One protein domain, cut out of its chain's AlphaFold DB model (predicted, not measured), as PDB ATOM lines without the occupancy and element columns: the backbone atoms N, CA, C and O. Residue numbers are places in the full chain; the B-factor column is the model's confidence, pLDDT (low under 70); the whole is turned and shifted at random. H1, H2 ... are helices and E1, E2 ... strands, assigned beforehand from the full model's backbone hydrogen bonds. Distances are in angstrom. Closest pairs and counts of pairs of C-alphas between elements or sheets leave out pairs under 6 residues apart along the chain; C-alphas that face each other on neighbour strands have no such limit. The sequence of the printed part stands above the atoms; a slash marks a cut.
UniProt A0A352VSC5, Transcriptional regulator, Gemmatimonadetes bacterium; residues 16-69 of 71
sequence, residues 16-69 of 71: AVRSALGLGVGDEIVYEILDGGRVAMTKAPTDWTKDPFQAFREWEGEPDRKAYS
ATOM      1  N   ALA A  16      79.903 144.745  98.482       86.94
ATOM      2  CA  ALA A  16      80.255 143.895  99.617       86.94
ATOM      3  C   ALA A  16      79.116 142.941 100.026       86.94
ATOM      4  O   ALA A  16      79.378 141.795 100.374       86.94
ATOM      5  N   VAL A  17      77.854 143.382  99.927       87.62
ATOM      6  CA  VAL A  17      76.685 142.530 100.201       87.62
ATOM      7  C   VAL A  17      76.494 141.505  99.081       87.62
ATOM      8  O   VAL A  17      76.244 140.340  99.370       87.62
ATOM      9  N   ARG A  18      76.684 141.900  97.813       88.75
ATOM     10  CA  ARG A  18      76.654 140.960  96.679       88.75
ATOM     11  C   ARG A  18      77.685 139.850  96.824       88.75
ATOM     12  O   ARG A  18      77.331 138.688  96.682       88.75
ATOM     13  N   SER A  19      78.932 140.198  97.136       89.06
ATOM     14  CA  SER A  19      80.008 139.222  97.320       89.06
ATOM     15  C   SER A  19      79.747 138.300  98.509       89.06
ATOM     16  O   SER A  19      79.949 137.099  98.388       89.06
ATOM     17  N   ALA A  20      79.255 138.838  99.629       88.62
ATOM     18  CA  ALA A  20      78.951 138.041 100.818       88.62
ATOM     19  C   ALA A  20      77.809 137.035 100.592       88.62
ATOM     20  O   ALA A  20      77.845 135.942 101.144       88.62
ATOM     21  N   LEU A  21      76.812 137.395  99.776       86.31
ATOM     22  CA  LEU A  21      75.663 136.541  99.458       86.31
ATOM     23  C   LEU A  21      75.826 135.743  98.151       86.31
ATOM     24  O   LEU A  21      74.920 135.001  97.779       86.31
ATOM     25  N   GLY A  22      76.944 135.897  97.432       88.44
ATOM     26  CA  GLY A  22      77.160 135.249  96.135       88.44
ATOM     27  C   GLY A  22      76.111 135.628  95.080       88.44
ATOM     28  O   GLY A  22      75.628 134.756  94.354       88.44
ATOM     29  N   LEU A  23      75.716 136.905  95.037       88.00
ATOM     30  CA  LEU A  23      74.696 137.421  94.120       88.00
ATOM     31  C   LEU A  23      75.297 137.790  92.760       88.00
ATOM     32  O   LEU A  23      76.212 138.617  92.676       88.00
ATOM     33  N   GLY A  24      74.732 137.221  91.702       86.06
ATOM     34  CA  GLY A  24      75.012 137.506  90.302       86.06
ATOM     35  C   GLY A  24      73.860 138.217  89.591       86.06
ATOM     36  O   GLY A  24      72.809 138.511  90.159       86.06
ATOM     37  N   VAL A  25      74.070 138.520  88.310       84.19
ATOM     38  CA  VAL A  25      73.008 139.035  87.437       84.19
ATOM     39  C   VAL A  25      71.985 137.925  87.199       84.19
ATOM     40  O   VAL A  25      72.368 136.815  86.847       84.19
ATOM     41  N   GLY A  26      70.699 138.236  87.370       84.00
ATOM     42  CA  GLY A  26      69.605 137.275  87.205       84.00
ATOM     43  C   GLY A  26      69.234 136.508  88.477       84.00
ATOM     44  O   GLY A  26      68.219 135.825  88.471       84.00
ATOM     45  N   ASP A  27      69.998 136.656  89.565       86.00
ATOM     46  CA  ASP A  27      69.606 136.100  90.859       86.00
ATOM     47  C   ASP A  27      68.392 136.846  91.425       86.00
ATOM     48  O   ASP A  27      68.347 138.081  91.463       86.00
ATOM     49  N   GLU A  28      67.432 136.077  91.927       85.19
ATOM     50  CA  GLU A  28      66.301 136.598  92.680       85.19
ATOM     51  C   GLU A  28      66.668 136.770  94.158       85.19
ATOM     52  O   GLU A  28      67.525 136.077  94.719       85.19
ATOM     53  N   ILE A  29      66.024 137.741  94.804       87.31
ATOM     54  CA  ILE A  29      66.294 138.103  96.194       87.31
ATOM     55  C   ILE A  29      64.973 138.171  96.933       87.31
ATOM     56  O   ILE A  29      64.058 138.886  96.518       87.31
ATOM     57  N   VAL A  30      64.909 137.454  98.048       89.06
ATOM     58  CA  VAL A  30      63.768 137.484  98.953       89.06
ATOM     59  C   VAL A  30      63.983 138.612  99.955       89.06
ATOM     60  O   VAL A  30      65.053 138.738 100.558       89.06
ATOM     61  N   TYR A  31      62.956 139.443 100.110       88.44
ATOM     62  CA  TYR A  31      62.904 140.513 101.097       88.44
ATOM     63  C   TYR A  31      61.835 140.174 102.125       88.44
ATOM     64  O   TYR A  31      60.657 140.084 101.783       88.44
ATOM     65  N   GLU A  32      62.238 140.041 103.381       91.56
ATOM     66  CA  GLU A  32      61.320 139.865 104.498       91.56
ATOM     67  C   GLU A  32      61.338 141.124 105.366       91.56
ATOM     68  O   GLU A  32      62.394 141.560 105.838       91.56
ATOM     69  N   ILE A  33      60.167 141.739 105.535       92.50
ATOM     70  CA  ILE A  33      59.998 142.917 106.386       92.50
ATOM     71  C   ILE A  33      59.784 142.423 107.813       92.50
ATOM     72  O   ILE A  33      58.792 141.760 108.101       92.50
ATOM     73  N   LEU A  34      60.717 142.763 108.694       93.44
ATOM     74  CA  LEU A  34      60.694 142.397 110.105       93.44
ATOM     75  C   LEU A  34      60.303 143.602 110.968       93.44
ATOM     76  O   LEU A  34      60.471 144.766 110.582       93.44
ATOM     77  N   ASP A  35      59.870 143.330 112.197       93.25
ATOM     78  CA  ASP A  35      59.528 144.373 113.159       93.25
ATOM     79  C   ASP A  35      60.713 145.288 113.501       93.25
ATOM     80  O   ASP A  35      61.881 144.875 113.589       93.25
ATOM     81  N   GLY A  36      60.387 146.557 113.760       91.31
ATOM     82  CA  GLY A  36      61.361 147.590 114.116       91.31
ATOM     83  C   GLY A  36      62.101 148.184 112.917       91.31
ATOM     84  O   GLY A  36      63.227 148.650 113.070       91.31
ATOM     85  N   GLY A  37      61.498 148.147 111.723       88.81
ATOM     86  CA  GLY A  37      62.073 148.745 110.511       88.81
ATOM     87  C   GLY A  37      63.283 147.982 109.976       88.81
ATOM     88  O   GLY A  37      64.161 148.567 109.341       88.81
ATOM     89  N   ARG A  38      63.355 146.681 110.263       90.31
ATOM     90  CA  ARG A  38      64.430 145.801 109.807       90.31
ATOM     91  C   ARG A  38      63.973 145.034 108.578       90.31
ATOM     92  O   ARG A  38      62.798 144.723 108.426       90.31
ATOM     93  N   VAL A  39      64.919 144.714 107.709       88.69
ATOM     94  CA  VAL A  39      64.674 143.878 106.535       88.69
ATOM     95  C   VAL A  39      65.717 142.774 106.528       88.69
ATOM     96  O   VAL A  39      66.912 143.061 106.626       88.69
ATOM     97  N   ALA A  40      65.266 141.528 106.421       90.19
ATOM     98  CA  ALA A  40      66.137 140.410 106.099       90.19
ATOM     99  C   ALA A  40      66.170 140.232 104.578       90.19
ATOM    100  O   ALA A  40      65.134 140.242 103.913       90.19
ATOM    101  N   MET A  41      67.378 140.115 104.031       88.00
ATOM    102  CA  MET A  41      67.605 139.869 102.612       88.00
ATOM    103  C   MET A  41      68.316 138.536 102.457       88.00
ATOM    104  O   MET A  41      69.410 138.356 102.997       88.00
ATOM    105  N   THR A  42      67.724 137.628 101.694       89.69
ATOM    106  CA  THR A  42      68.319 136.328 101.385       89.69
ATOM    107  C   THR A  42      68.348 136.107  99.879       89.69
ATOM    108  O   THR A  42      67.499 136.601  99.135       89.69
ATOM    109  N   LYS A  43      69.370 135.385  99.410       86.94
ATOM    110  CA  LYS A  43      69.381 134.888  98.034       86.94
ATOM    111  C   LYS A  43      68.215 133.913  97.888       86.94
ATOM    112  O   LYS A  43      68.069 133.029  98.734       86.94
ATOM    113  N   ALA A  44      67.396 134.082  96.852       85.81
ATOM    114  CA  ALA A  44      66.322 133.141  96.589       85.81
ATOM    115  C   ALA A  44      66.925 131.742  96.359       85.81
ATOM    116  O   ALA A  44      67.889 131.606  95.595       85.81
ATOM    117  N   PRO A  45      66.403 130.700  97.020       77.56
ATOM    118  CA  PRO A  45      66.733 129.327  96.680       77.56
ATOM    119  C   PRO A  45      66.451 129.078  95.201       77.56
ATOM    120  O   PRO A  45      65.433 129.523  94.679       77.56
ATOM    121  N   THR A  46      67.321 128.326  94.532       67.12
ATOM    122  CA  THR A  46      67.151 127.964  93.114       67.12
ATOM    123  C   THR A  46      65.822 127.238  92.850       67.12
ATOM    124  O   THR A  46      65.301 127.285  91.742       67.12
ATOM    125  N   ASP A  47      65.246 126.617  93.882       62.94
ATOM    126  CA  ASP A  47      63.972 125.902  93.839       62.94
ATOM    127  C   ASP A  47      62.754 126.749  94.254       62.94
ATOM    128  O   ASP A  47      61.651 126.220  94.318       62.94
ATOM    129  N   TRP A  48      62.897 128.051  94.527       55.38
ATOM    130  CA  TRP A  48      61.772 128.894  94.973       55.38
ATOM    131  C   TRP A  48      60.675 129.047  93.908       55.38
ATOM    132  O   TRP A  48      59.517 129.304  94.225       55.38
ATOM    133  N   THR A  49      61.027 128.845  92.634       52.38
ATOM    134  CA  THR A  49      60.090 128.801  91.501       52.38
ATOM    135  C   THR A  49      59.486 127.409  91.270       52.38
ATOM    136  O   THR A  49      58.670 127.247  90.361       52.38
ATOM    137  N   LYS A  50      59.859 126.382  92.049       52.22
ATOM    138  CA  LYS A  50      59.133 125.111  92.028       52.22
ATOM    139  C   LYS A  50      57.813 125.346  92.738       52.22
ATOM    140  O   LYS A  50      57.769 125.478  93.956       52.22
ATOM    141  N   ASP A  51      56.771 125.475  91.926       55.75
ATOM    142  CA  ASP A  51      55.365 125.418  92.308       55.75
ATOM    143  C   ASP A  51      55.180 124.606  93.613       55.75
ATOM    144  O   ASP A  51      55.659 123.473  93.681       55.75
ATOM    145  N   PRO A  52      54.530 125.135  94.665       58.69
ATOM    146  CA  PRO A  52      54.236 124.356  95.870       58.69
ATOM    147  C   PRO A  52      53.377 123.107  95.587       58.69
ATOM    148  O   PRO A  52      53.279 122.228  96.441       58.69
ATOM    149  N   PHE A  53      52.787 123.008  94.391       62.25
ATOM    150  CA  PHE A  53      52.114 121.832  93.841       62.25
ATOM    151  C   PHE A  53      52.953 121.065  92.812       62.25
ATOM    152  O   PHE A  53      52.418 120.207  92.108       62.25
ATOM    153  N   GLN A  54      54.253 121.346  92.690       61.72
ATOM    154  CA  GLN A  54      55.121 120.613  91.783       61.72
ATOM    155  C   GLN A  54      55.098 119.142  92.193       61.72
ATOM    156  O   GLN A  54      55.573 118.768  93.265       61.72
ATOM    157  N   ALA A  55      54.493 118.317  91.337       60.66
ATOM    158  CA  ALA A  55      54.363 116.893  91.576       60.66
ATOM    159  C   ALA A  55      55.747 116.294  91.845       60.66
ATOM    160  O   ALA A  55      56.708 116.583  91.124       60.66
ATOM    161  N   PHE A  56      55.848 115.466  92.886       60.16
ATOM    162  CA  PHE A  56      57.073 114.740  93.193       60.16
ATOM    163  C   PHE A  56      57.468 113.910  91.971       60.16
ATOM    164  O   PHE A  56      56.828 112.911  91.641       60.16
ATOM    165  N   ARG A  57      58.545 114.321  91.294       59.78
ATOM    166  CA  ARG A  57      59.069 113.622  90.108       59.78
ATOM    167  C   ARG A  57      59.676 112.253  90.464       59.78
ATOM    168  O   ARG A  57      60.098 111.500  89.599       59.78
ATOM    169  N   GLU A  58      59.728 111.914  91.748       59.41
ATOM    170  CA  GLU A  58      60.225 110.631  92.251       59.41
ATOM    171  C   GLU A  58      59.315 109.454  91.863       59.41
ATOM    172  O   GLU A  58      59.775 108.317  91.843       59.41
ATOM    173  N   TRP A  59      58.053 109.726  91.510       63.84
ATOM    174  CA  TRP A  59      57.057 108.715  91.140       63.84
ATOM    175  C   TRP A  59      56.700 108.737  89.640       63.84
ATOM    176  O   TRP A  59      55.875 107.945  89.204       63.84
ATOM    177  N   GLU A  60      57.322 109.591  88.811       65.19
ATOM    178  CA  GLU A  60      57.116 109.589  87.344       65.19
ATOM    179  C   GLU A  60      58.011 108.566  86.621       65.19
ATOM    180  O   GLU A  60      58.740 108.878  85.672       65.19
ATOM    181  N   GLY A  61      57.968 107.318  87.085       71.25
ATOM    182  CA  GLY A  61      58.733 106.230  86.499       71.25
ATOM    183  C   GLY A  61      58.274 105.860  85.086       71.25
ATOM    184  O   GLY A  61      57.168 106.162  84.639       71.25
ATOM    185  N   GLU A  62      59.132 105.125  84.378       73.88
ATOM    186  CA  GLU A  62      58.777 104.494  83.101       73.88
ATOM    187  C   GLU A  62      57.492 103.629  83.167       73.88
ATOM    188  O   GLU A  62      56.739 103.630  82.189       73.88
ATOM    189  N   PRO A  63      57.180 102.923  84.278       75.44
ATOM    190  CA  PRO A  63      55.910 102.210  84.422       75.44
ATOM    191  C   PRO A  63      54.692 103.146  84.414       75.44
ATOM    192  O   PRO A  63      53.743 102.898  83.670       75.44
ATOM    193  N   ASP A  64      54.738 104.237  85.178       73.31
ATOM    194  CA  ASP A  64      53.662 105.228  85.282       73.31
ATOM    195  C   ASP A  64      53.430 105.939  83.949       73.31
ATOM    196  O   ASP A  64      52.294 106.076  83.492       73.31
ATOM    197  N   ARG A  65      54.514 106.301  83.252       75.19
ATOM    198  CA  ARG A  65      54.431 106.922  81.925       75.19
ATOM    199  C   ARG A  65      53.717 106.025  80.915       75.19
ATOM    200  O   ARG A  65      52.929 106.531  80.127       75.19
ATOM    201  N   LYS A  66      53.955 104.708  80.946       78.31
ATOM    202  CA  LYS A  66      53.265 103.744  80.069       78.31
ATOM    203  C   LYS A  66      51.812 103.508  80.466       78.31
ATOM    204  O   LYS A  66      50.981 103.297  79.590       78.31
ATOM    205  N   ALA A  67      51.508 103.512  81.762       76.62
ATOM    206  CA  ALA A  67      50.152 103.286  82.252       76.62
ATOM    207  C   ALA A  67      49.216 104.463  81.932       76.62
ATOM    208  O   ALA A  67      48.053 104.247  81.599       76.62
ATOM    209  N   TYR A  68      49.732 105.693  81.988       70.62
ATOM    210  CA  TYR A  68      48.945 106.915  81.822       70.62
ATOM    211  C   TYR A  68      49.132 107.618  80.466       70.62
ATOM    212  O   TYR A  68      48.515 108.652  80.245       70.62
ATOM    213  N   SER A  69      49.914 107.076  79.521       72.19
ATOM    214  CA  SER A  69      50.162 107.722  78.213       72.19
ATOM    215  C   SER A  69      48.938 107.845  77.292       72.19
ATOM    216  O   SER A  69      49.050 108.447  76.227       72.19
TER     217      SER A  69
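Overview. This is residues 16 to 69 of the 71 residues of the protein "Transcriptional regulator" of Gemmatimonadetes bacterium (UniProt A0A352VSC5). A short helix, H1, sits beside the open end of a two-stranded hairpin, E1 and E2, and from the hairpin a long tail runs out and ends in a second short helix, H2. The hairpin and H1 make a small, loose body at one end, while residues 49 to 69 stick out with no other part packed on them and make much of the length. The printed part has 54 residues with two named helices and two named strands, in the order H1, E1, E2, H2; the strands form one antiparallel sheet, E1 - E2. The class is mixed, helices and strands, with 25 residues in named elements, under half of those printed. The whole is extended, with a radius of gyration of the C-alphas of 18.5 A, and its C-alphas span 54 by 26 by 14 A, a rod in outline.

Arrangement. Start at the first printed residue, where H1 takes in residues 16 to 21. A short link of 7 residues leads from it to E1, residues 29 to 34, and a tight link of 3 residues then leads to E2, residues 38 to 43. E1 and E2 are antiparallel neighbours and form a hairpin, with 158 degrees between their N-to-C directions. Look at the C-alphas that face each other: those of Ile 29 and Lys 43 are 4.8 A apart, and those of Leu 34 and Arg 38 are 5.1 A apart. Across the pair, N 30 and O 42 are within hydrogen-bond range at 2.9 A, and so are N 40 and O 32 at 2.9 A. For H1 and E2, look at the C-alphas of Leu 21 and Lys 43, the closest of the two elements, which are 6.7 A apart; their centres are 12.4 A apart. After E2 a long link of 18 residues leads to H2, residues 62 to 68. H2 is apart from H1, and it is also apart from E1. In H1 and H2 every O i to N i+4 pair is within hydrogen-bond range.

Along the chain. Find C-alpha 16 at (80.255, 143.895, 99.617); from there H1 runs through residues 16 to 21, 8.7 A from first to last C-alpha. E1 begins at Ile 29, with its C-alpha at (66.294, 138.103, 96.194), and covers residues 29 to 34, 15.6 A from first to last C-alpha. E2 covers residues 38 to 43, from Arg 38 to Lys 43, and is 16.8 A long by the same measure. H2, the longest helix by residues, runs from Glu 62 to Tyr 68 over 10.2 A, and its last C-alpha is at (48.945, 106.915, 81.822).

Size, cuts and confidence. Look at C-alphas 36 and 66, those of Gly 36 and Lys 66: they are the two farthest apart in the domain, at 56.1 A. The C-alphas of Ala 16 and Ser 69, the first and last printed, are 51.7 A apart. Residues 49 to 69, of which 62 to 68 belong to H2, stand free. Without them the body has 33 residues, spans 30 by 24 by 11 A and has a radius of gyration of 10.7 A. The link from E2 to H2, residues 44 to 61, is long and has no named element. The printed part has no cut. In the B-factor column the mean pLDDT of the printed part is 77.9, and residues 46 to 60, 15 residues, are under 70, where the model's confidence is low.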